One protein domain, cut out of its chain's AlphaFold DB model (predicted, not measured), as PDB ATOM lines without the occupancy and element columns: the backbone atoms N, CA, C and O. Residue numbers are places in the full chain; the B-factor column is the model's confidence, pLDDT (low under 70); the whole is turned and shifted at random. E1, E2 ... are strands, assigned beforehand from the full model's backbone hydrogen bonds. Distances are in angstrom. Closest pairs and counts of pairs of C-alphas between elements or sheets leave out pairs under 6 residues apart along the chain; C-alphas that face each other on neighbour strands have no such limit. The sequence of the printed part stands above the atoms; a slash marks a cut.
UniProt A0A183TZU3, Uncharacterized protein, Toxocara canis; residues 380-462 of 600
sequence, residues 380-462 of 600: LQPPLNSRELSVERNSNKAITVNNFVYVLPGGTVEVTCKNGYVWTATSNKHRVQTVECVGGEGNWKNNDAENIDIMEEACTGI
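What this domain is: This is residues 380 to 462 of the 600 residues of an uncharacterized protein of Toxocara canis (UniProt A0A183TZU3). Little of this domain is regular structure: a twisted three-strand sheet, in the order E1, E4, E6, has the hairpin of E2 and E3 at one end and the small pair E5 and E7 at the other. After E6, residues 438 to 458 fold back to reach E7. The printed part has 83 residues with seven named strands, E1 to E7, and no named helix; it is all strand, with 31 residues in named elements, and its sheets are antiparallel. It is compact, radius of gyration of the C-alphas 11.9 A, spanning 33 by 27 by 20 A.

Where its parts are: Find C-alpha 389 at (-4.833, -33.330, -8.340); E1 runs from there to 392. Next come E2, 398 to 401, E3, 404 to 407, E4, 412 to 417, 16.4 A long, E5, 421 to 423, and E6, 432 to 437, 16.3 A. E7, 459 to 462, ends at (-2.777, -44.804, -1.991).

How they stand to each other: Look within hydrogen-bond range for N 390 and O 416 of E1 and E4, 2.8 A; N 413 and O 435 of E4 and E6, 2.9 A; N 399 and O 406 of the hairpin E2 and E3, 2.8 A; N 422 and O 460 of E5 and E7, 3.0 A. The closest C-alphas of E3 and E6 are Val 407 and Cys 437, 6.4 A.

The domain as a whole: The printed part has no cut; the link E6 to E7 is long. Fifteen residues are under pLDDT 70, among them 424 to 431.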
ATOM      1  N   LEU A 380      -2.550 -19.495  -2.672       89.19
ATOM      2  CA  LEU A 380      -1.928 -20.051  -3.871       89.19
ATOM      3  C   LEU A 380      -2.812 -21.177  -4.417       89.19
ATOM      4  O   LEU A 380      -3.118 -22.136  -3.710       89.19
ATOM      5  N   GLN A 381      -3.224 -21.058  -5.677       86.44
ATOM      6  CA  GLN A 381      -3.941 -22.121  -6.364       86.44
ATOM      7  C   GLN A 381      -2.937 -23.195  -6.798       86.44
ATOM      8  O   GLN A 381      -1.910 -22.857  -7.400       86.44
ATOM      9  N   PRO A 382      -3.246 -24.485  -6.591       78.44
ATOM     10  CA  PRO A 382      -2.419 -25.543  -7.129       78.44
ATOM     11  C   PRO A 382      -2.245 -25.434  -8.646       78.44
ATOM     12  O   PRO A 382      -3.179 -25.047  -9.365       78.44
ATOM     13  N   PRO A 383      -1.056 -25.789  -9.158       76.00
ATOM     14  CA  PRO A 383      -0.774 -25.702 -10.575       76.00
ATOM     15  C   PRO A 383      -1.661 -26.680 -11.355       76.00
ATOM     16  O   PRO A 383      -1.855 -27.832 -10.964       76.00
ATOM     17  N   LEU A 384      -2.181 -26.227 -12.500       73.25
ATOM     18  CA  LEU A 384      -3.114 -27.001 -13.336       73.25
ATOM     19  C   LEU A 384      -2.521 -28.333 -13.831       73.25
ATOM     20  O   LEU A 384      -3.251 -29.275 -14.133       73.25
ATOM     21  N   ASN A 385      -1.193 -28.424 -13.903       74.94
ATOM     22  CA  ASN A 385      -0.451 -29.611 -14.317       74.94
ATOM     23  C   ASN A 385       0.029 -30.485 -13.138       74.94
ATOM     24  O   ASN A 385       0.891 -31.340 -13.349       74.94
ATOM     25  N   SER A 386      -0.512 -30.312 -11.923       80.25
ATOM     26  CA  SER A 386      -0.177 -31.166 -10.772       80.25
ATOM     27  C   SER A 386      -0.363 -32.656 -11.096       80.25
ATOM     28  O   SER A 386      -1.302 -33.043 -11.795       80.25
ATOM     29  N   ARG A 387       0.530 -33.524 -10.606       79.12
ATOM     30  CA  ARG A 387       0.431 -34.987 -10.798       79.12
ATOM     31  C   ARG A 387      -0.694 -35.623  -9.983       79.12
ATOM     32  O   ARG A 387      -1.219 -36.656 -10.395       79.12
ATOM     33  N   GLU A 388      -1.039 -35.020  -8.855       81.38
ATOM     34  CA  GLU A 388      -1.842 -35.647  -7.799       81.38
ATOM     35  C   GLU A 388      -3.297 -35.189  -7.828       81.38
ATOM     36  O   GLU A 388      -4.204 -35.945  -7.484       81.38
ATOM     37  N   LEU A 389      -3.529 -33.974  -8.322       85.69
ATOM     38  CA  LEU A 389      -4.833 -33.330  -8.340       85.69
ATOM     39  C   LEU A 389      -5.077 -32.571  -9.645       85.69
ATOM     40  O   LEU A 389      -4.164 -32.303 -10.431       85.69
ATOM     41  N   SER A 390      -6.336 -32.236  -9.877       83.12
ATOM     42  CA  SER A 390      -6.804 -31.280 -10.874       83.12
ATOM     43  C   SER A 390      -7.659 -30.231 -10.181       83.12
ATOM     44  O   SER A 390      -8.454 -30.567  -9.306       83.12
ATOM     45  N   VAL A 391      -7.504 -28.973 -10.584       80.25
ATOM     46  CA  VAL A 391      -8.302 -27.861 -10.066       80.25
ATOM     47  C   VAL A 391      -9.191 -27.349 -11.183       80.25
ATOM     48  O   VAL A 391      -8.683 -26.932 -12.227       80.25
ATOM     49  N   GLU A 392     -10.500 -27.349 -10.961       75.31
ATOM     50  CA  GLU A 392     -11.436 -26.641 -11.828       75.31
ATOM     51  C   GLU A 392     -11.618 -25.220 -11.285       75.31
ATOM     52  O   GLU A 392     -12.042 -24.988 -10.148       75.31
ATOM     53  N   ARG A 393     -11.195 -24.234 -12.086       65.62
ATOM     54  CA  ARG A 393     -11.236 -22.823 -11.695       65.62
ATOM     55  C   ARG A 393     -12.689 -22.349 -11.714       65.62
ATOM     56  O   ARG A 393     -13.223 -22.090 -12.787       65.62
ATOM     57  N   ASN A 394     -13.277 -22.158 -10.534       61.81
ATOM     58  CA  ASN A 394     -14.652 -21.664 -10.398       61.81
ATOM     59  C   ASN A 394     -14.760 -20.294  -9.692       61.81
ATOM     60  O   ASN A 394     -15.855 -19.838  -9.372       61.81
ATOM     61  N   SER A 395     -13.639 -19.595  -9.460       69.19
ATOM     62  CA  SER A 395     -13.661 -18.272  -8.820       69.19
ATOM     63  C   SER A 395     -13.425 -17.124  -9.801       69.19
ATOM     64  O   SER A 395     -12.407 -17.070 -10.490       69.19
ATOM     65  N   ASN A 396     -14.317 -16.133  -9.763       76.25
ATOM     66  CA  ASN A 396     -14.119 -14.806 -10.351       76.25
ATOM     67  C   ASN A 396     -13.126 -13.924  -9.560       76.25
ATOM     68  O   ASN A 396     -12.833 -12.813  -9.990       76.25
ATOM     69  N   LYS A 397     -12.596 -14.405  -8.427       86.69
ATOM     70  CA  LYS A 397     -11.635 -13.704  -7.557       86.69
ATOM     71  C   LYS A 397     -10.190 -14.195  -7.727       86.69
ATOM     72  O   LYS A 397      -9.387 -14.102  -6.799       86.69
ATOM     73  N   ALA A 398      -9.863 -14.765  -8.885       88.44
ATOM     74  CA  ALA A 398      -8.512 -15.220  -9.194       88.44
ATOM     75  C   ALA A 398      -7.643 -14.071  -9.725       88.44
ATOM     76  O   ALA A 398      -8.088 -13.266 -10.542       88.44
ATOM     77  N   ILE A 399      -6.382 -14.040  -9.307       90.75
ATOM     78  CA  ILE A 399      -5.382 -13.055  -9.714       90.75
ATOM     79  C   ILE A 399      -4.068 -13.761 -10.041       90.75
ATOM     80  O   ILE A 399      -3.693 -14.729  -9.384       90.75
ATOM     81  N   THR A 400      -3.373 -13.309 -11.081       91.19
ATOM     82  CA  THR A 400      -2.074 -13.880 -11.459       91.19
ATOM     83  C   THR A 400      -0.957 -13.010 -10.898       91.19
ATOM     84  O   THR A 400      -0.912 -11.815 -11.184       91.19
ATOM     85  N   VAL A 401      -0.049 -13.613 -10.132       92.12
ATOM     86  CA  VAL A 401       1.116 -12.954  -9.534       92.12
ATOM     87  C   VAL A 401       2.364 -13.756  -9.872       92.12
ATOM     88  O   VAL A 401       2.436 -14.938  -9.543       92.12
ATOM     89  N   ASN A 402       3.338 -13.137 -10.543       91.50
ATOM     90  CA  ASN A 402       4.568 -13.799 -10.996       91.50
ATOM     91  C   ASN A 402       4.311 -15.155 -11.700       91.50
ATOM     92  O   ASN A 402       4.920 -16.169 -11.372       91.50
ATOM     93  N   ASN A 403       3.353 -15.189 -12.632       88.94
ATOM     94  CA  ASN A 403       2.890 -16.387 -13.357       88.94
ATOM     95  C   ASN A 403       2.209 -17.484 -12.517       88.94
ATOM     96  O   ASN A 403       1.781 -18.494 -13.077       88.94
ATOM     97  N   PHE A 404       2.040 -17.290 -11.211       88.94
ATOM     98  CA  PHE A 404       1.242 -18.165 -10.358       88.94
ATOM     99  C   PHE A 404      -0.168 -17.614 -10.200       88.94
ATOM    100  O   PHE A 404      -0.386 -16.404 -10.198       88.94
ATOM    101  N   VAL A 405      -1.141 -18.507 -10.061       89.25
ATOM    102  CA  VAL A 405      -2.532 -18.126  -9.832       89.25
ATOM    103  C   VAL A 405      -2.793 -18.125  -8.335       89.25
ATOM    104  O   VAL A 405      -2.596 -19.140  -7.675       89.25
ATOM    105  N   TYR A 406      -3.283 -17.007  -7.824       91.56
ATOM    106  CA  TYR A 406      -3.778 -16.860  -6.466       91.56
ATOM    107  C   TYR A 406      -5.282 -16.609  -6.487       91.56
ATOM    108  O   TYR A 406      -5.825 -16.075  -7.455       91.56
ATOM    109  N   VAL A 407      -5.965 -16.979  -5.413       91.50
ATOM    110  CA  VAL A 407      -7.382 -16.686  -5.194       91.50
ATOM    111  C   VAL A 407      -7.486 -15.736  -4.010       91.50
ATOM    112  O   VAL A 407      -6.814 -15.932  -3.003       91.50
ATOM    113  N   LEU A 408      -8.276 -14.671  -4.146       92.12
ATOM    114  CA  LEU A 408      -8.505 -13.709  -3.066       92.12
ATOM    115  C   LEU A 408      -9.545 -14.242  -2.060       92.12
ATOM    116  O   LEU A 408     -10.366 -15.092  -2.426       92.12
ATOM    117  N   PRO A 409      -9.571 -13.717  -0.818       92.06
ATOM    118  CA  PRO A 409     -10.488 -14.164   0.223       92.06
ATOM    119  C   PRO A 409     -11.965 -14.234  -0.205       92.06
ATOM    120  O   PRO A 409     -12.519 -13.348  -0.878       92.06
ATOM    121  N   GLY A 410     -12.618 -15.329   0.185       87.81
ATOM    122  CA  GLY A 410     -13.985 -15.677  -0.198       87.81
ATOM    123  C   GLY A 410     -14.140 -16.128  -1.652       87.81
ATOM    124  O   GLY A 410     -15.245 -16.063  -2.185       87.81
ATOM    125  N   GLY A 411     -13.049 -16.463  -2.344       89.56
ATOM    126  CA  GLY A 411     -13.081 -17.173  -3.622       89.56
ATOM    127  C   GLY A 411     -13.002 -18.682  -3.405       89.56
ATOM    128  O   GLY A 411     -12.319 -19.131  -2.489       89.56
ATOM    129  N   THR A 412     -13.683 -19.466  -4.237       87.69
ATOM    130  CA  THR A 412     -13.740 -20.928  -4.112       87.69
ATOM    131  C   THR A 412     -13.111 -21.631  -5.306       87.69
ATOM    132  O   THR A 412     -13.221 -21.188  -6.451       87.69
ATOM    133  N   VAL A 413     -12.453 -22.755  -5.052       87.50
ATOM    134  CA  VAL A 413     -11.970 -23.658  -6.100       87.50
ATOM    135  C   VAL A 413     -12.465 -25.065  -5.823       87.50
ATOM    136  O   VAL A 413     -12.674 -25.442  -4.670       87.50
ATOM    137  N   GLU A 414     -12.669 -25.831  -6.885       85.94
ATOM    138  CA  GLU A 414     -12.979 -27.249  -6.774       85.94
ATOM    139  C   GLU A 414     -11.709 -28.050  -7.058       85.94
ATOM    140  O   GLU A 414     -11.082 -27.903  -8.111       85.94
ATOM    141  N   VAL A 415     -11.305 -28.871  -6.092       85.75
ATOM    142  CA  VAL A 415     -10.106 -29.704  -6.175       85.75
ATOM    143  C   VAL A 415     -10.529 -31.158  -6.290       85.75
ATOM    144  O   VAL A 415     -11.253 -31.679  -5.444       85.75
ATOM    145  N   THR A 416     -10.044 -31.822  -7.333       85.25
ATOM    146  CA  THR A 416     -10.295 -33.237  -7.601       85.25
ATOM    147  C   THR A 416      -8.991 -34.026  -7.527       85.25
ATOM    148  O   THR A 416      -8.062 -33.755  -8.288       85.25
ATOM    149  N   CYS A 417      -8.906 -35.036  -6.658       84.50
ATOM    150  CA  CYS A 417      -7.758 -35.945  -6.617       84.50
ATOM    151  C   CYS A 417      -7.768 -36.891  -7.829       84.50
ATOM    152  O   CYS A 417      -8.780 -37.522  -8.157       84.50
ATOM    153  N   LYS A 418      -6.618 -37.016  -8.498       85.19
ATOM    154  CA  LYS A 418      -6.435 -37.890  -9.666       85.19
ATOM    155  C   LYS A 418      -6.438 -39.368  -9.266       85.19
ATOM    156  O   LYS A 418      -6.329 -39.735  -8.100       85.19
ATOM    157  N   ASN A 419      -6.534 -40.257 -10.256       81.19
ATOM    158  CA  ASN A 419      -6.542 -41.703 -10.018       81.19
ATOM    159  C   ASN A 419      -5.320 -42.182  -9.204       81.19
ATOM    160  O   ASN A 419      -4.161 -41.925  -9.549       81.19
ATOM    161  N   GLY A 420      -5.598 -42.935  -8.137       79.81
ATOM    162  CA  GLY A 420      -4.592 -43.398  -7.179       79.81
ATOM    163  C   GLY A 420      -4.192 -42.359  -6.126       79.81
ATOM    164  O   GLY A 420      -3.182 -42.574  -5.463       79.81
ATOM    165  N   TYR A 421      -4.962 -41.275  -5.989       85.75
ATOM    166  CA  TYR A 421      -4.875 -40.293  -4.907       85.75
ATOM    167  C   TYR A 421      -6.254 -40.067  -4.275       85.75
ATOM    168  O   TYR A 421      -7.281 -40.262  -4.936       85.75
ATOM    169  N   VAL A 422      -6.285 -39.681  -2.998       80.38
ATOM    170  CA  VAL A 422      -7.522 -39.469  -2.223       80.38
ATOM    171  C   VAL A 422      -7.368 -38.320  -1.235       80.38
ATOM    172  O   VAL A 422      -6.248 -38.038  -0.805       80.38
ATOM    173  N   TRP A 423      -8.493 -37.708  -0.853       77.88
ATOM    174  CA  TRP A 423      -8.500 -36.621   0.118       77.88
ATOM    175  C   TRP A 423      -8.299 -37.123   1.545       77.88
ATOM    176  O   TRP A 423      -8.991 -38.048   1.974       77.88
ATOM    177  N   THR A 424      -7.354 -36.529   2.276       68.75
ATOM    178  CA  THR A 424      -7.012 -36.942   3.652       68.75
ATOM    179  C   THR A 424      -7.305 -35.919   4.730       68.75
ATOM    180  O   THR A 424      -7.332 -36.298   5.897       68.75
ATOM    181  N   ALA A 425      -7.567 -34.668   4.361       59.69
ATOM    182  CA  ALA A 425      -7.846 -33.588   5.303       59.69
ATOM    183  C   ALA A 425      -9.316 -33.544   5.769       59.69
ATOM    184  O   ALA A 425      -9.797 -32.505   6.186       59.69
ATOM    185  N   THR A 426     -10.063 -34.645   5.650       58.62
ATOM    186  CA  THR A 426     -11.413 -34.792   6.215       58.62
ATOM    187  C   THR A 426     -11.654 -36.227   6.672       58.62
ATOM    188  O   THR A 426     -11.079 -37.185   6.148       58.62
ATOM    189  N   SER A 427     -12.552 -36.397   7.648       52.94
ATOM    190  CA  SER A 427     -13.013 -37.715   8.114       52.94
ATOM    191  C   SER A 427     -13.764 -38.492   7.021       52.94
ATOM    192  O   SER A 427     -13.658 -39.719   6.941       52.94
ATOM    193  N   ASN A 428     -14.450 -37.772   6.127       56.44
ATOM    194  CA  ASN A 428     -15.139 -38.308   4.960       56.44
ATOM    195  C   ASN A 428     -14.266 -38.130   3.717       56.44
ATOM    196  O   ASN A 428     -14.262 -37.097   3.053       56.44
ATOM    197  N   LYS A 429     -13.485 -39.163   3.420       60.94
ATOM    198  CA  LYS A 429     -12.517 -39.199   2.321       60.94
ATOM    199  C   LYS A 429     -13.239 -39.156   0.967       60.94
ATOM    200  O   LYS A 429     -13.749 -40.167   0.478       60.94
ATOM    201  N   HIS A 430     -13.296 -37.974   0.364       65.94
ATOM    202  CA  HIS A 430     -13.900 -37.736  -0.946       65.94
ATOM    203  C   HIS A 430     -12.833 -37.628  -2.046       65.94
ATOM    204  O   HIS A 430     -11.634 -37.543  -1.782       65.94
ATOM    205  N   ARG A 431     -13.259 -37.677  -3.315       67.62
ATOM    206  CA  ARG A 431     -12.377 -37.411  -4.466       67.62
ATOM    207  C   ARG A 431     -12.431 -35.974  -4.962       67.62
ATOM    208  O   ARG A 431     -11.517 -35.577  -5.674       67.62
ATOM    209  N   VAL A 432     -13.490 -35.250  -4.621       73.88
ATOM    210  CA  VAL A 432     -13.748 -33.878  -5.051       73.88
ATOM    211  C   VAL A 432     -14.129 -33.081  -3.818       73.88
ATOM    212  O   VAL A 432     -14.962 -33.546  -3.035       73.88
ATOM    213  N   GLN A 433     -13.531 -31.908  -3.647       79.44
ATOM    214  CA  GLN A 433     -13.881 -31.002  -2.567       79.44
ATOM    215  C   GLN A 433     -13.814 -29.547  -3.020       79.44
ATOM    216  O   GLN A 433     -12.871 -29.122  -3.689       79.44
ATOM    217  N   THR A 434     -14.827 -28.783  -2.620       84.12
ATOM    218  CA  THR A 434     -14.824 -27.329  -2.740       84.12
ATOM    219  C   THR A 434     -14.137 -26.738  -1.521       84.12
ATOM    220  O   THR A 434     -14.452 -27.090  -0.384       84.12
ATOM    221  N   VAL A 435     -13.204 -25.833  -1.774       86.81
ATOM    222  CA  VAL A 435     -12.422 -25.134  -0.755       86.81
ATOM    223  C   VAL A 435     -12.480 -23.638  -1.014       86.81
ATOM    224  O   VAL A 435     -12.463 -23.185  -2.159       86.81
ATOM    225  N   GLU A 436     -12.591 -22.865   0.056       88.88
ATOM    226  CA  GLU A 436     -12.689 -21.410   0.028       88.88
ATOM    227  C   GLU A 436     -11.384 -20.796   0.530       88.88
ATOM    228  O   GLU A 436     -10.818 -21.228   1.531       88.88
ATOM    229  N   CYS A 437     -10.897 -19.770  -0.154       90.25
ATOM    230  CA  CYS A 437      -9.730 -19.032   0.289       90.25
ATOM    231  C   CYS A 437     -10.082 -18.134   1.482       90.25
ATOM    232  O   CYS A 437     -10.957 -17.273   1.377       90.25
ATOM    233  N   VAL A 438      -9.367 -18.294   2.595       89.12
ATOM    234  CA  VAL A 438      -9.394 -17.376   3.746       89.12
ATOM    235  C   VAL A 438      -8.291 -16.326   3.604       89.12
ATOM    236  O   VAL A 438      -8.517 -15.145   3.863       89.12
ATOM    237  N   GLY A 439      -7.126 -16.750   3.108       85.25
ATOM    238  CA  GLY A 439      -5.940 -15.917   2.938       85.25
ATOM    239  C   GLY A 439      -5.136 -15.748   4.231       85.25
ATOM    240  O   GLY A 439      -5.583 -16.086   5.328       85.25
ATOM    241  N   GLY A 440      -3.918 -15.224   4.095       85.25
ATOM    242  CA  GLY A 440      -2.980 -15.075   5.202       85.25
ATOM    243  C   GLY A 440      -2.563 -16.433   5.765       85.25
ATOM    244  O   GLY A 440      -2.415 -17.398   5.019       85.25
ATOM    245  N   GLU A 441      -2.422 -16.523   7.087       78.00
ATOM    246  CA  GLU A 441      -2.062 -17.776   7.774       78.00
ATOM    247  C   GLU A 441      -3.160 -18.852   7.698       78.00
ATOM    248  O   GLU A 441      -2.870 -20.032   7.860       78.00
ATOM    249  N   GLY A 442      -4.412 -18.471   7.417       69.94
ATOM    250  CA  GLY A 442      -5.530 -19.411   7.285       69.94
ATOM    251  C   GLY A 442      -5.568 -20.163   5.951       69.94
ATOM    252  O   GLY A 442      -6.299 -21.140   5.849       69.94
ATOM    253  N   ASN A 443      -4.799 -19.717   4.945       82.19
ATOM    254  CA  ASN A 443      -4.724 -20.294   3.596       82.19
ATOM    255  C   ASN A 443      -6.120 -20.712   3.073       82.19
ATOM    256  O   ASN A 443      -6.969 -19.838   2.869       82.19
ATOM    257  N   TRP A 444      -6.401 -22.007   2.906       87.06
ATOM    258  CA  TRP A 444      -7.688 -22.523   2.430       87.06
ATOM    259  C   TRP A 444      -8.522 -23.140   3.553       87.06
ATOM    260  O   TRP A 444      -7.973 -23.789   4.430       87.06
ATOM    261  N   LYS A 445      -9.854 -23.028   3.478       87.06
ATOM    262  CA  LYS A 445     -10.797 -23.767   4.334       87.06
ATOM    263  C   LYS A 445     -11.678 -24.708   3.518       87.06
ATOM    264  O   LYS A 445     -12.061 -24.378   2.392       87.06
ATOM    265  N   ASN A 446     -12.037 -25.856   4.080       79.00
ATOM    266  CA  ASN A 446     -13.035 -26.759   3.498       79.00
ATOM    267  C   ASN A 446     -14.447 -26.531   4.077       79.00
ATOM    268  O   ASN A 446     -14.671 -25.661   4.921       79.00
ATOM    269  N   ASN A 447     -15.403 -27.351   3.634       71.88
ATOM    270  CA  ASN A 447     -16.782 -27.357   4.139       71.88
ATOM    271  C   ASN A 447     -16.903 -27.745   5.625       71.88
ATOM    272  O   ASN A 447     -17.886 -27.371   6.259       71.88
ATOM    273  N   ASP A 448     -15.915 -28.454   6.172       69.75
ATOM    274  CA  ASP A 448     -15.854 -28.839   7.587       69.75
ATOM    275  C   ASP A 448     -15.165 -27.757   8.452       69.75
ATOM    276  O   ASP A 448     -14.916 -27.966   9.636       69.75
ATOM    277  N   ALA A 449     -14.897 -26.581   7.867       62.84
ATOM    278  CA  ALA A 449     -14.237 -25.428   8.481       62.84
ATOM    279  C   ALA A 449     -12.816 -25.697   9.016       62.84
ATOM    280  O   ALA A 449     -12.319 -24.945   9.856       62.84
ATOM    281  N   GLU A 450     -12.140 -26.727   8.504       69.44
ATOM    282  CA  GLU A 450     -10.728 -26.984   8.774       69.44
ATOM    283  C   GLU A 450      -9.857 -26.169   7.807       69.44
ATOM    284  O   GLU A 450     -10.154 -26.090   6.609       69.44
ATOM    285  N   ASN A 451      -8.791 -25.550   8.330       78.44
ATOM    286  CA  ASN A 451      -7.756 -24.925   7.507       78.44
ATOM    287  C   ASN A 451      -6.899 -26.031   6.885       78.44
ATOM    288  O   ASN A 451      -6.446 -26.921   7.600       78.44
ATOM    289  N   ILE A 452      -6.670 -25.960   5.579       76.44
ATOM    290  CA  ILE A 452      -5.972 -26.985   4.802       76.44
ATOM    291  C   ILE A 452      -4.902 -26.320   3.953       76.44
ATOM    292  O   ILE A 452      -5.163 -25.332   3.256       76.44
ATOM    293  N   ASP A 453      -3.712 -26.913   3.927       77.25
ATOM    294  CA  ASP A 453      -2.771 -26.645   2.847       77.25
ATOM    295  C   ASP A 453      -3.068 -27.568   1.663       77.25
ATOM    296  O   ASP A 453      -2.710 -28.744   1.653       77.25
ATOM    297  N   ILE A 454      -3.732 -27.046   0.629       77.81
ATOM    298  CA  ILE A 454      -4.092 -27.859  -0.539       77.81
ATOM    299  C   ILE A 454      -2.848 -28.444  -1.228       77.81
ATOM    300  O   ILE A 454      -2.930 -29.502  -1.847       77.81
ATOM    301  N   MET A 455      -1.697 -27.777  -1.149       74.00
ATOM    302  CA  MET A 455      -0.485 -28.242  -1.821       74.00
ATOM    303  C   MET A 455       0.157 -29.441  -1.122       74.00
ATOM    304  O   MET A 455       0.821 -30.226  -1.795       74.00
ATOM    305  N   GLU A 456      -0.043 -29.591   0.189       71.44
ATOM    306  CA  GLU A 456       0.590 -30.653   0.984       71.44
ATOM    307  C   GLU A 456      -0.400 -31.708   1.501       71.44
ATOM    308  O   GLU A 456      -0.041 -32.878   1.638       71.44
ATOM    309  N   GLU A 457      -1.646 -31.320   1.774       72.75
ATOM    310  CA  GLU A 457      -2.602 -32.121   2.552       72.75
ATOM    311  C   GLU A 457      -3.844 -32.547   1.757       72.75
ATOM    312  O   GLU A 457      -4.575 -33.446   2.191       72.75
ATOM    313  N   ALA A 458      -4.090 -31.938   0.589       77.31
ATOM    314  CA  ALA A 458      -5.303 -32.203  -0.181       77.31
ATOM    315  C   ALA A 458      -5.376 -33.631  -0.705       77.31
ATOM    316  O   ALA A 458      -6.417 -34.257  -0.576       77.31
ATOM    317  N   CYS A 459      -4.319 -34.151  -1.330       83.56
ATOM    318  CA  CYS A 459      -4.368 -35.447  -2.000       83.56
ATOM    319  C   CYS A 459      -3.126 -36.270  -1.665       83.56
ATOM    320  O   CYS A 459      -2.024 -35.906  -2.049       83.56
ATOM    321  N   THR A 460      -3.301 -37.429  -1.029       85.38
ATOM    322  CA  THR A 460      -2.202 -38.388  -0.826       85.38
ATOM    323  C   THR A 460      -2.345 -39.590  -1.748       85.38
ATOM    324  O   THR A 460      -3.458 -40.044  -2.032       85.38
ATOM    325  N   GLY A 461      -1.213 -40.151  -2.176       86.44
ATOM    326  CA  GLY A 461      -1.178 -41.425  -2.889       86.44
ATOM    327  C   GLY A 461      -1.698 -42.573  -2.022       86.44
ATOM    328  O   GLY A 461      -1.583 -42.529  -0.796       86.44
ATOM    329  N   ILE A 462      -2.271 -43.595  -2.658       88.12
ATOM    330  CA  ILE A 462      -2.777 -44.804  -1.991       88.12
ATOM    331  C   ILE A 462      -2.106 -46.066  -2.535       88.12
ATOM    332  O   ILE A 462      -1.844 -46.170  -3.734       88.12
TER     333      ILE A 462